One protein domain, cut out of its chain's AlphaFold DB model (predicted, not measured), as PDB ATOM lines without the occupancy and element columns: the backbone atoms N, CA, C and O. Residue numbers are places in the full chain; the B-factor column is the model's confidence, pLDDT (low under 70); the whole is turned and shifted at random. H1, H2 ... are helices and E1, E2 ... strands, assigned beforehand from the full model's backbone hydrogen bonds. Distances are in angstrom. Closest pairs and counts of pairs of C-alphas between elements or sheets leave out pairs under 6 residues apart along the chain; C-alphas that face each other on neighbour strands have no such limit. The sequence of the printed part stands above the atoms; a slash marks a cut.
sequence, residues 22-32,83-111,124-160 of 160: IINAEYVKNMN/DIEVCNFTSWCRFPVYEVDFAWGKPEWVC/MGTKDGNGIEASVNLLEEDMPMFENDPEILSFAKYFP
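What this domain is: This is residues 22 to 32, 83 to 111 and 124 to 160 of the 160 residues of an uncharacterized protein of Capsicum chinense (UniProt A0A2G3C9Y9). The core is a small twisted sheet of three strands that run the same way, E1 between E3 and E4, with two short helices, H2 and H3, on the way from E3 to E4, while a long unnamed stretch, residues 92 to 111, loops away from the sheet and its residues 100 to 105 stick out. A fourth strand, E2, runs near E3 outside the sheet, and the short helix H1 follows straight on from E1. The printed part has 77 residues, with three named helices and four named strands in the order E1 H1 E2 E3 H2 H3 E4; the sheet's order is E3, E1, E4, all parallel. The class is mixed, helices and strands, with 33 of the 77 residues in named elements, under half. The whole is loose, with a radius of gyration of the C-alphas of 14.6 A, and elongated, spanning 47 by 28 by 26 A.

How they stand to each other: Start at the first printed residue, Ile 22, where E1, residues 22 to 24, is the inner strand of the sheet. Beside it look for the edge strand E3, residues 132 to 137, parallel to E1 at 31 degrees; N 23 and O 134 are 2.9 A apart, and N 136 and O 23 are 2.9 A apart, both within hydrogen-bond range. The other edge strand is E4, residues 156 to 159, parallel to E1 at 37 degrees, with N 22 and O 157 within hydrogen-bond range at 2.9 A. The sheet is strongly twisted, but only just, with C-alphas up to 4.2 A off its best plane. H1, residues 25 to 29, only grazes the sheet with its residues 25 to 28; its closest C-alphas to E3 are those of Ala 25 and Asn 137, 5.2 A apart. E2, residues 88 to 91, pairs with no named strand; E2 and E3 are near each other, with 8 pairs of C-alphas within 10 A. Residues 124 to 125 form a short antiparallel pairing with residues 132 to 133 of E3. H2, residues 143 to 147, only grazes the sheet. H3, residues 150 to 155, is not on the sheet, but only just, with 4 pairs of C-alphas within 10 A. H2 and H3 are close but not clearly touching, their closest C-alphas being those of Glu 147 and Leu 153, 7.6 A apart. E3, H2 and H3, and E4 form a split strand-helix-strand unit, two parallel strands with helices between them along the chain and E1 between them in the sheet; its crossover is right-handed. Every O i to N i+4 pair is within hydrogen-bond range in H1 and H2, and 1 of 2 in H3.

Where its parts are: Find C-alpha 22 at (7.319, 14.859, -1.143), where E1 begins; its three residues lead to H1 at Ala 25. After the first cut, E2 runs 10.2 A from Asn 88 to Ser 91. Find C-alpha 132 at (9.238, 23.311, -1.223); from there E3, the longest strand, runs 16.1 A to Asn 137. H2 goes from Met 143 to Glu 147, and H3, the longest helix, runs 9.1 A from Pro 150 to Phe 155. E4 then runs 9.8 A from Ala 156 to C-alpha 159 at (6.351, 12.176, -6.626).

The domain as a whole: The two C-alphas farthest apart are those of Asp 83 and Ala 103, at 49.5 A. Residues 33 to 82 are not printed, and C-alphas 32 and 83 are 37.2 A apart across that cut; residues 112 to 123 are not printed either, with 8.6 A between C-alphas 111 and 124. Of the links printed whole, E1 to H1, E3 to H2, H2 to H3 and H3 to E4 are tight. The mean pLDDT of the printed part is 79.7; look for values under 70 at residues 25 to 32, 84 to 86 and 160, the chain's last.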
ATOM      1  N   ILE A  22       6.683  15.910  -1.943       81.94
ATOM      2  CA  ILE A  22       7.319  14.859  -1.143       81.94
ATOM      3  C   ILE A  22       8.174  13.993  -2.064       81.94
ATOM      4  O   ILE A  22       7.702  13.551  -3.110       81.94
ATOM      5  N   ILE A  23       9.424  13.772  -1.660       75.19
ATOM      6  CA  ILE A  23      10.386  12.897  -2.330       75.19
ATOM      7  C   ILE A  23      10.761  11.789  -1.355       75.19
ATOM      8  O   ILE A  23      11.262  12.063  -0.259       75.19
ATOM      9  N   ASN A  24      10.555  10.541  -1.761       73.50
ATOM     10  CA  ASN A  24      10.977   9.394  -0.974       73.50
ATOM     11  C   ASN A  24      12.503   9.210  -1.075       73.50
ATOM     12  O   ASN A  24      13.080   9.129  -2.162       73.50
ATOM     13  N   ALA A  25      13.169   9.155   0.082       66.19
ATOM     14  CA  ALA A  25      14.614   8.989   0.176       66.19
ATOM     15  C   ALA A  25      15.123   7.671  -0.440       66.19
ATOM     16  O   ALA A  25      16.281   7.618  -0.850       66.19
ATOM     17  N   GLU A  26      14.285   6.632  -0.553       64.38
ATOM     18  CA  GLU A  26      14.584   5.379  -1.264       64.38
ATOM     19  C   GLU A  26      14.987   5.615  -2.726       64.38
ATOM     20  O   GLU A  26      15.969   5.037  -3.192       64.38
ATOM     21  N   TYR A  27      14.313   6.523  -3.439       54.84
ATOM     22  CA  TYR A  27      14.651   6.834  -4.833       54.84
ATOM     23  C   TYR A  27      16.050   7.436  -4.970       54.84
ATOM     24  O   TYR A  27      16.764   7.163  -5.936       54.84
ATOM     25  N   VAL A  28      16.494   8.183  -3.957       52.53
ATOM     26  CA  VAL A  28      17.854   8.728  -3.898       52.53
ATOM     27  C   VAL A  28      18.890   7.618  -3.671       52.53
ATOM     28  O   VAL A  28      20.024   7.743  -4.132       52.53
ATOM     29  N   LYS A  29      18.523   6.503  -3.012       56.78
ATOM     30  CA  LYS A  29      19.434   5.367  -2.752       56.78
ATOM     31  C   LYS A  29      19.896   4.690  -4.044       56.78
ATOM     32  O   LYS A  29      21.031   4.224  -4.104       56.78
ATOM     33  N   ASN A  30      19.038   4.676  -5.066       51.91
ATOM     34  CA  ASN A  30      19.284   3.996  -6.340       51.91
ATOM     35  C   ASN A  30      19.859   4.914  -7.429       51.91
ATOM     36  O   ASN A  30      20.140   4.456  -8.538       51.91
ATOM     37  N   MET A  31      20.066   6.202  -7.138       53.53
ATOM     38  CA  MET A  31      20.746   7.093  -8.071       53.53
ATOM     39  C   MET A  31      22.256   6.855  -8.047       53.53
ATOM     40  O   MET A  31      22.939   7.124  -7.060       53.53
ATOM     41  N   ASN A  32      22.795   6.419  -9.188       46.56
ATOM     42  CA  ASN A  32      24.224   6.509  -9.470       46.56
ATOM     43  C   ASN A  32      24.612   7.991  -9.562       46.56
ATOM     44  O   ASN A  32      24.528   8.602 -10.628       46.56
ATOM     45  N   ASP A  83       9.832   4.490  23.799       74.38
ATOM     46  CA  ASP A  83       8.498   4.908  24.251       74.38
ATOM     47  C   ASP A  83       7.975   6.122  23.456       74.38
ATOM     48  O   ASP A  83       6.791   6.455  23.512       74.38
ATOM     49  N   ILE A  84       8.870   6.824  22.749       68.00
ATOM     50  CA  ILE A  84       8.564   7.984  21.909       68.00
ATOM     51  C   ILE A  84       9.282   7.831  20.575       68.00
ATOM     52  O   ILE A  84      10.503   7.670  20.529       68.00
ATOM     53  N   GLU A  85       8.524   7.969  19.496       69.44
ATOM     54  CA  GLU A  85       9.053   8.120  18.151       69.44
ATOM     55  C   GLU A  85       9.225   9.608  17.822       69.44
ATOM     56  O   GLU A  85       8.326  10.416  18.051       69.44
ATOM     57  N   VAL A  86      10.407   9.988  17.329       69.56
ATOM     58  CA  VAL A  86      10.734  11.383  17.007       69.56
ATOM     59  C   VAL A  86      10.901  11.523  15.505       69.56
ATOM     60  O   VAL A  86      11.751  10.859  14.911       69.56
ATOM     61  N   CYS A  87      10.130  12.433  14.913       73.75
ATOM     62  CA  CYS A  87      10.344  12.917  13.558       73.75
ATOM     63  C   CYS A  87      11.161  14.216  13.601       73.75
ATOM     64  O   CYS A  87      10.803  15.172  14.289       73.75
ATOM     65  N   ASN A  88      12.285  14.247  12.892       77.75
ATOM     66  CA  ASN A  88      13.186  15.391  12.835       77.75
ATOM     67  C   ASN A  88      12.951  16.179  11.549       77.75
ATOM     68  O   ASN A  88      12.938  15.606  10.462       77.75
ATOM     69  N   PHE A  89      12.863  17.503  11.658       80.44
ATOM     70  CA  PHE A  89      12.732  18.401  10.513       80.44
ATOM     71  C   PHE A  89      13.956  19.305  10.410       80.44
ATOM     72  O   PHE A  89      14.337  19.971  11.370       80.44
ATOM     73  N   THR A  90      14.566  19.363   9.229       82.56
ATOM     74  CA  THR A  90      15.685  20.267   8.931       82.56
ATOM     75  C   THR A  90      15.337  21.127   7.724       82.56
ATOM     76  O   THR A  90      14.943  20.611   6.684       82.56
ATOM     77  N   SER A  91      15.488  22.450   7.837       85.12
ATOM     78  CA  SER A  91      15.197  23.378   6.738       85.12
ATOM     79  C   SER A  91      16.465  23.852   6.038       85.12
ATOM     80  O   SER A  91      17.349  24.446   6.655       85.12
ATOM     81  N   TRP A  92      16.524  23.624   4.731       88.19
ATOM     82  CA  TRP A  92      17.528  24.136   3.801       88.19
ATOM     83  C   TRP A  92      16.969  25.232   2.878       88.19
ATOM     84  O   TRP A  92      17.683  25.735   2.017       88.19
ATOM     85  N   CYS A  93      15.716  25.665   3.067       85.62
ATOM     86  CA  CYS A  93      15.007  26.588   2.167       85.62
ATOM     87  C   CYS A  93      15.681  27.955   1.947       85.62
ATOM     88  O   CYS A  93      15.326  28.657   1.007       85.62
ATOM     89  N   ARG A  94      16.605  28.364   2.824       85.12
ATOM     90  CA  ARG A  94      17.341  29.637   2.714       85.12
ATOM     91  C   ARG A  94      18.773  29.467   2.218       85.12
ATOM     92  O   ARG A  94      19.475  30.464   2.064       85.12
ATOM     93  N   PHE A  95      19.229  28.231   2.020       86.31
ATOM     94  CA  PHE A  95      20.529  28.001   1.416       86.31
ATOM     95  C   PHE A  95      20.423  28.199  -0.096       86.31
ATOM     96  O   PHE A  95      19.477  27.701  -0.710       86.31
ATOM     97  N   PRO A  96      21.392  28.882  -0.720       87.00
ATOM     98  CA  PRO A  96      21.387  29.146  -2.154       87.00
ATOM     99  C   PRO A  96      21.839  27.908  -2.953       87.00
ATOM    100  O   PRO A  96      22.664  28.020  -3.850       87.00
ATOM    101  N   VAL A  97      21.344  26.710  -2.613       86.75
ATOM    102  CA  VAL A  97      21.862  25.428  -3.131       86.75
ATOM    103  C   VAL A  97      21.761  25.307  -4.653       86.75
ATOM    104  O   VAL A  97      22.670  24.771  -5.273       86.75
ATOM    105  N   TYR A  98      20.708  25.866  -5.254       89.44
ATOM    106  CA  TYR A  98      20.515  25.901  -6.708       89.44
ATOM    107  C   TYR A  98      21.260  27.052  -7.404       89.44
ATOM    108  O   TYR A  98      21.321  27.086  -8.628       89.44
ATOM    109  N   GLU A  99      21.855  27.981  -6.651       89.00
ATOM    110  CA  GLU A  99      22.605  29.122  -7.196       89.00
ATOM    111  C   GLU A  99      24.119  28.894  -7.218       89.00
ATOM    112  O   GLU A  99      24.847  29.683  -7.820       89.00
ATOM    113  N   VAL A 100      24.604  27.833  -6.566       89.25
ATOM    114  CA  VAL A 100      26.029  27.490  -6.538       89.25
ATOM    115  C   VAL A 100      26.483  27.063  -7.934       89.25
ATOM    116  O   VAL A 100      25.920  26.140  -8.510       89.25
ATOM    117  N   ASP A 101      27.525  27.703  -8.464       90.62
ATOM    118  CA  ASP A 101      28.129  27.355  -9.752       90.62
ATOM    119  C   ASP A 101      29.643  27.177  -9.585       90.62
ATOM    120  O   ASP A 101      30.367  28.116  -9.250       90.62
ATOM    121  N   PHE A 102      30.120  25.954  -9.815       87.44
ATOM    122  CA  PHE A 102      31.540  25.593  -9.757       87.44
ATOM    123  C   PHE A 102      32.234  25.691 -11.128       87.44
ATOM    124  O   PHE A 102      33.232  25.015 -11.362       87.44
ATOM    125  N   ALA A 103      31.704  26.519 -12.038       91.88
ATOM    126  CA  ALA A 103      32.069  26.608 -13.455       91.88
ATOM    127  C   ALA A 103      31.675  25.376 -14.295       91.88
ATOM    128  O   ALA A 103      32.165  25.194 -15.412       91.88
ATOM    129  N   TRP A 104      30.758  24.554 -13.778       86.44
ATOM    130  CA  TRP A 104      30.148  23.415 -14.481       86.44
ATOM    131  C   TRP A 104      28.647  23.612 -14.721       86.44
ATOM    132  O   TRP A 104      27.978  22.709 -15.221       86.44
ATOM    133  N   GLY A 105      28.127  24.796 -14.387       88.50
ATOM    134  CA  GLY A 105      26.706  25.093 -14.386       88.50
ATOM    135  C   GLY A 105      26.072  24.865 -13.016       88.50
ATOM    136  O   GLY A 105      26.632  24.217 -12.127       88.50
ATOM    137  N   LYS A 106      24.878  25.433 -12.853       90.06
ATOM    138  CA  LYS A 106      24.068  25.298 -11.640       90.06
ATOM    139  C   LYS A 106      23.470  23.889 -11.532       90.06
ATOM    140  O   LYS A 106      23.163  23.291 -12.567       90.06
ATOM    141  N   PRO A 107      23.245  23.369 -10.314       88.56
ATOM    142  CA  PRO A 107      22.620  22.070 -10.119       88.56
ATOM    143  C   PRO A 107      21.250  21.983 -10.791       88.56
ATOM    144  O   PRO A 107      20.395  22.851 -10.611       88.56
ATOM    145  N   GLU A 108      21.015  20.890 -11.517       85.75
ATOM    146  CA  GLU A 108      19.663  20.549 -11.967       85.75
ATOM    147  C   GLU A 108      18.807  20.062 -10.795       85.75
ATOM    148  O   GLU A 108      17.619  20.362 -10.719       85.75
ATOM    149  N   TRP A 109      19.430  19.350  -9.855       82.69
ATOM    150  CA  TRP A 109      18.777  18.775  -8.690       82.69
ATOM    151  C   TRP A 109      19.739  18.701  -7.503       82.69
ATOM    152  O   TRP A 109      20.930  18.432  -7.673       82.69
ATOM    153  N   VAL A 110      19.213  18.933  -6.301       80.69
ATOM    154  CA  VAL A 110      19.945  18.838  -5.035       80.69
ATOM    155  C   VAL A 110      19.196  17.881  -4.118       80.69
ATOM    156  O   VAL A 110      17.989  18.005  -3.930       80.69
ATOM    157  N   CYS A 111      19.919  16.943  -3.516       77.56
ATOM    158  CA  CYS A 111      19.387  16.051  -2.498       77.56
ATOM    159  C   CYS A 111      20.397  15.858  -1.366       77.56
ATOM    160  O   CYS A 111      21.597  16.093  -1.520       77.56
ATOM    161  N   MET A 124      13.638  21.651   1.340       87.69
ATOM    162  CA  MET A 124      14.437  22.410   0.377       87.69
ATOM    163  C   MET A 124      13.529  23.304  -0.464       87.69
ATOM    164  O   MET A 124      12.395  22.942  -0.748       87.69
ATOM    165  N   GLY A 125      14.007  24.476  -0.881       87.38
ATOM    166  CA  GLY A 125      13.294  25.249  -1.902       87.38
ATOM    167  C   GLY A 125      13.359  24.521  -3.244       87.38
ATOM    168  O   GLY A 125      14.379  23.908  -3.546       87.38
ATOM    169  N   THR A 126      12.300  24.583  -4.048       87.12
ATOM    170  CA  THR A 126      12.352  24.090  -5.433       87.12
ATOM    171  C   THR A 126      13.311  24.941  -6.272       87.12
ATOM    172  O   THR A 126      13.506  26.126  -5.991       87.12
ATOM    173  N   LYS A 127      13.878  24.362  -7.340       85.25
ATOM    174  CA  LYS A 127      14.771  25.069  -8.279       85.25
ATOM    175  C   LYS A 127      14.142  26.337  -8.872       85.25
ATOM    176  O   LYS A 127      14.836  27.318  -9.107       85.25
ATOM    177  N   ASP A 128      12.831  26.326  -9.107       85.56
ATOM    178  CA  ASP A 128      12.074  27.470  -9.631       85.56
ATOM    179  C   ASP A 128      11.667  28.496  -8.551       85.56
ATOM    180  O   ASP A 128      11.072  29.522  -8.869       85.56
ATOM    181  N   GLY A 129      11.959  28.223  -7.275       83.12
ATOM    182  CA  GLY A 129      11.647  29.081  -6.129       83.12
ATOM    183  C   GLY A 129      10.178  29.082  -5.679       83.12
ATOM    184  O   GLY A 129       9.864  29.642  -4.617       83.12
ATOM    185  N   ASN A 130       9.282  28.432  -6.425       84.31
ATOM    186  CA  ASN A 130       7.831  28.533  -6.240       84.31
ATOM    187  C   ASN A 130       7.271  27.593  -5.163       84.31
ATOM    188  O   ASN A 130       6.152  27.792  -4.693       84.31
ATOM    189  N   GLY A 131       8.039  26.592  -4.733       86.06
ATOM    190  CA  GLY A 131       7.582  25.557  -3.812       86.06
ATOM    191  C   GLY A 131       8.659  25.088  -2.845       86.06
ATOM    192  O   GLY A 131       9.728  25.694  -2.710       86.06
ATOM    193  N   ILE A 132       8.334  24.011  -2.134       88.00
ATOM    194  CA  ILE A 132       9.238  23.311  -1.223       88.00
ATOM    195  C   ILE A 132       9.236  21.830  -1.582       88.00
ATOM    196  O   ILE A 132       8.179  21.241  -1.779       88.00
ATOM    197  N   GLU A 133      10.415  21.227  -1.635       87.75
ATOM    198  CA  GLU A 133      10.592  19.782  -1.689       87.75
ATOM    199  C   GLU A 133      10.918  19.270  -0.281       87.75
ATOM    200  O   GLU A 133      11.820  19.776   0.382       87.75
ATOM    201  N   ALA A 134      10.166  18.284   0.188       86.06
ATOM    202  CA  ALA A 134      10.402  17.562   1.423       86.06
ATOM    203  C   ALA A 134      10.978  16.187   1.072       86.06
ATOM    204  O   ALA A 134      10.256  15.312   0.597       86.06
ATOM    205  N   SER A 135      12.278  15.991   1.293       84.44
ATOM    206  CA  SER A 135      12.874  14.655   1.239       84.44
ATOM    207  C   SER A 135      12.630  13.948   2.563       84.44
ATOM    208  O   SER A 135      13.112  14.401   3.603       84.44
ATOM    209  N   VAL A 136      11.876  12.854   2.511       81.75
ATOM    210  CA  VAL A 136      11.393  12.114   3.680       81.75
ATOM    211  C   VAL A 136      12.063  10.745   3.720       81.75
ATOM    212  O   VAL A 136      12.077  10.028   2.719       81.75
ATOM    213  N   ASN A 137      12.631  10.390   4.873       79.69
ATOM    214  CA  ASN A 137      13.186   9.063   5.127       79.69
ATOM    215  C   ASN A 137      12.446   8.395   6.288       79.69
ATOM    216  O   ASN A 137      12.696   8.714   7.453       79.69
ATOM    217  N   LEU A 138      11.552   7.473   5.941       78.12
ATOM    218  CA  LEU A 138      10.809   6.608   6.858       78.12
ATOM    219  C   LEU A 138      11.182   5.145   6.603       78.12
ATOM    220  O   LEU A 138      11.922   4.835   5.664       78.12
ATOM    221  N   LEU A 139      10.700   4.245   7.459       75.44
ATOM    222  CA  LEU A 139      10.774   2.818   7.170       75.44
ATOM    223  C   LEU A 139       9.864   2.482   5.987       75.44
ATOM    224  O   LEU A 139       8.827   3.110   5.783       75.44
ATOM    225  N   GLU A 140      10.253   1.468   5.215       76.44
ATOM    226  CA  GLU A 140       9.479   0.996   4.061       76.44
ATOM    227  C   GLU A 140       8.051   0.589   4.459       76.44
ATOM    228  O   GLU A 140       7.114   0.807   3.699       76.44
ATOM    229  N   GLU A 141       7.873   0.069   5.676       79.69
ATOM    230  CA  GLU A 141       6.566  -0.300   6.231       79.69
ATOM    231  C   GLU A 141       5.670   0.904   6.568       79.69
ATOM    232  O   GLU A 141       4.447   0.786   6.485       79.69
ATOM    233  N   ASP A 142       6.257   2.069   6.856       79.00
ATOM    234  CA  ASP A 142       5.528   3.289   7.231       79.00
ATOM    235  C   ASP A 142       5.200   4.175   6.020       79.00
ATOM    236  O   ASP A 142       4.247   4.961   6.047       79.00
ATOM    237  N   MET A 143       5.968   4.046   4.930       80.31
ATOM    238  CA  MET A 143       5.785   4.835   3.706       80.31
ATOM    239  C   MET A 143       4.367   4.726   3.117       80.31
ATOM    240  O   MET A 143       3.805   5.769   2.792       80.31
ATOM    241  N   PRO A 144       3.721   3.544   3.025       83.56
ATOM    242  CA  PRO A 144       2.362   3.450   2.496       83.56
ATOM    243  C   PRO A 144       1.329   4.218   3.325       83.56
ATOM    244  O   PRO A 144       0.422   4.818   2.750       83.56
ATOM    245  N   MET A 145       1.447   4.220   4.658       82.94
ATOM    246  CA  MET A 145       0.559   5.019   5.510       82.94
ATOM    247  C   MET A 145       0.787   6.509   5.277       82.94
ATOM    248  O   MET A 145      -0.172   7.254   5.112       82.94
ATOM    249  N   PHE A 146       2.050   6.920   5.196       81.56
ATOM    250  CA  PHE A 146       2.432   8.307   4.963       81.56
ATOM    251  C   PHE A 146       1.982   8.833   3.587       81.56
ATOM    252  O   PHE A 146       1.466   9.941   3.475       81.56
ATOM    253  N   GLU A 147       2.138   8.034   2.529       82.50
ATOM    254  CA  GLU A 147       1.756   8.393   1.157       82.50
ATOM    255  C   GLU A 147       0.239   8.496   0.958       82.50
ATOM    256  O   GLU A 147      -0.214   9.233   0.081       82.50
ATOM    257  N   ASN A 148      -0.545   7.766   1.756       84.81
ATOM    258  CA  ASN A 148      -2.005   7.728   1.658       84.81
ATOM    259  C   ASN A 148      -2.712   8.563   2.736       84.81
ATOM    260  O   ASN A 148      -3.944   8.533   2.805       84.81
ATOM    261  N   ASP A 149      -1.970   9.306   3.561       85.44
ATOM    262  CA  ASP A 149      -2.547  10.135   4.615       85.44
ATOM    263  C   ASP A 149      -3.371  11.297   4.004       85.44
ATOM    264  O   ASP A 149      -2.816  12.145   3.293       85.44
ATOM    265  N   PRO A 150      -4.695  11.372   4.258       84.31
ATOM    266  CA  PRO A 150      -5.561  12.398   3.675       84.31
ATOM    267  C   PRO A 150      -5.181  13.834   4.048       84.31
ATOM    268  O   PRO A 150      -5.393  14.753   3.253       84.31
ATOM    269  N   GLU A 151      -4.644  14.048   5.246       83.00
ATOM    270  CA  GLU A 151      -4.230  15.370   5.709       83.00
ATOM    271  C   GLU A 151      -2.955  15.801   4.981       83.00
ATOM    272  O   GLU A 151      -2.902  16.912   4.447       83.00
ATOM    273  N   ILE A 152      -1.979  14.902   4.827       81.12
ATOM    274  CA  ILE A 152      -0.769  15.167   4.034       81.12
ATOM    275  C   ILE A 152      -1.136  15.440   2.574       81.12
ATOM    276  O   ILE A 152      -0.699  16.444   2.004       81.12
ATOM    277  N   LEU A 153      -1.985  14.603   1.976       84.31
ATOM    278  CA  LEU A 153      -2.425  14.742   0.584       84.31
ATOM    279  C   LEU A 153      -3.202  16.039   0.321       84.31
ATOM    280  O   LEU A 153      -3.259  16.506  -0.819       84.31
ATOM    281  N   SER A 154      -3.779  16.654   1.356       84.19
ATOM    282  CA  SER A 154      -4.452  17.947   1.221       84.19
ATOM    283  C   SER A 154      -3.482  19.126   1.028       84.19
ATOM    284  O   SER A 154      -3.867  20.140   0.440       84.19
ATOM    285  N   PHE A 155      -2.214  18.983   1.439       80.62
ATOM    286  CA  PHE A 155      -1.187  20.037   1.367       80.62
ATOM    287  C   PHE A 155       0.031  19.684   0.505       80.62
ATOM    288  O   PHE A 155       0.777  20.579   0.087       80.62
ATOM    289  N   ALA A 156       0.241  18.401   0.230       84.06
ATOM    290  CA  ALA A 156       1.416  17.902  -0.454       84.06
ATOM    291  C   ALA A 156       1.063  16.962  -1.608       84.06
ATOM    292  O   ALA A 156       0.028  16.302  -1.629       84.06
ATOM    293  N   LYS A 157       1.966  16.900  -2.587       83.81
ATOM    294  CA  LYS A 157       1.906  15.925  -3.677       83.81
ATOM    295  C   LYS A 157       3.113  15.009  -3.597       83.81
ATOM    296  O   LYS A 157       4.246  15.487  -3.497       83.81
ATOM    297  N   TYR A 158       2.857  13.711  -3.660       79.12
ATOM    298  CA  TYR A 158       3.901  12.705  -3.753       79.12
ATOM    299  C   TYR A 158       4.406  12.586  -5.190       79.12
ATOM    300  O   TYR A 158       3.614  12.623  -6.135       79.12
ATOM    301  N   PHE A 159       5.722  12.449  -5.343       71.62
ATOM    302  CA  PHE A 159       6.351  12.176  -6.626       71.62
ATOM    303  C   PHE A 159       7.245  10.939  -6.484       71.62
ATOM    304  O   PHE A 159       8.175  10.986  -5.673       71.62
ATOM    305  N   PRO A 160       6.954   9.862  -7.235       57.91
ATOM    306  CA  PRO A 160       7.853   8.722  -7.354       57.91
ATOM    307  C   PRO A 160       9.123   9.114  -8.119       57.91
ATOM    308  O   PRO A 160       9.055  10.011  -8.993       57.91
TER     309      PRO A 160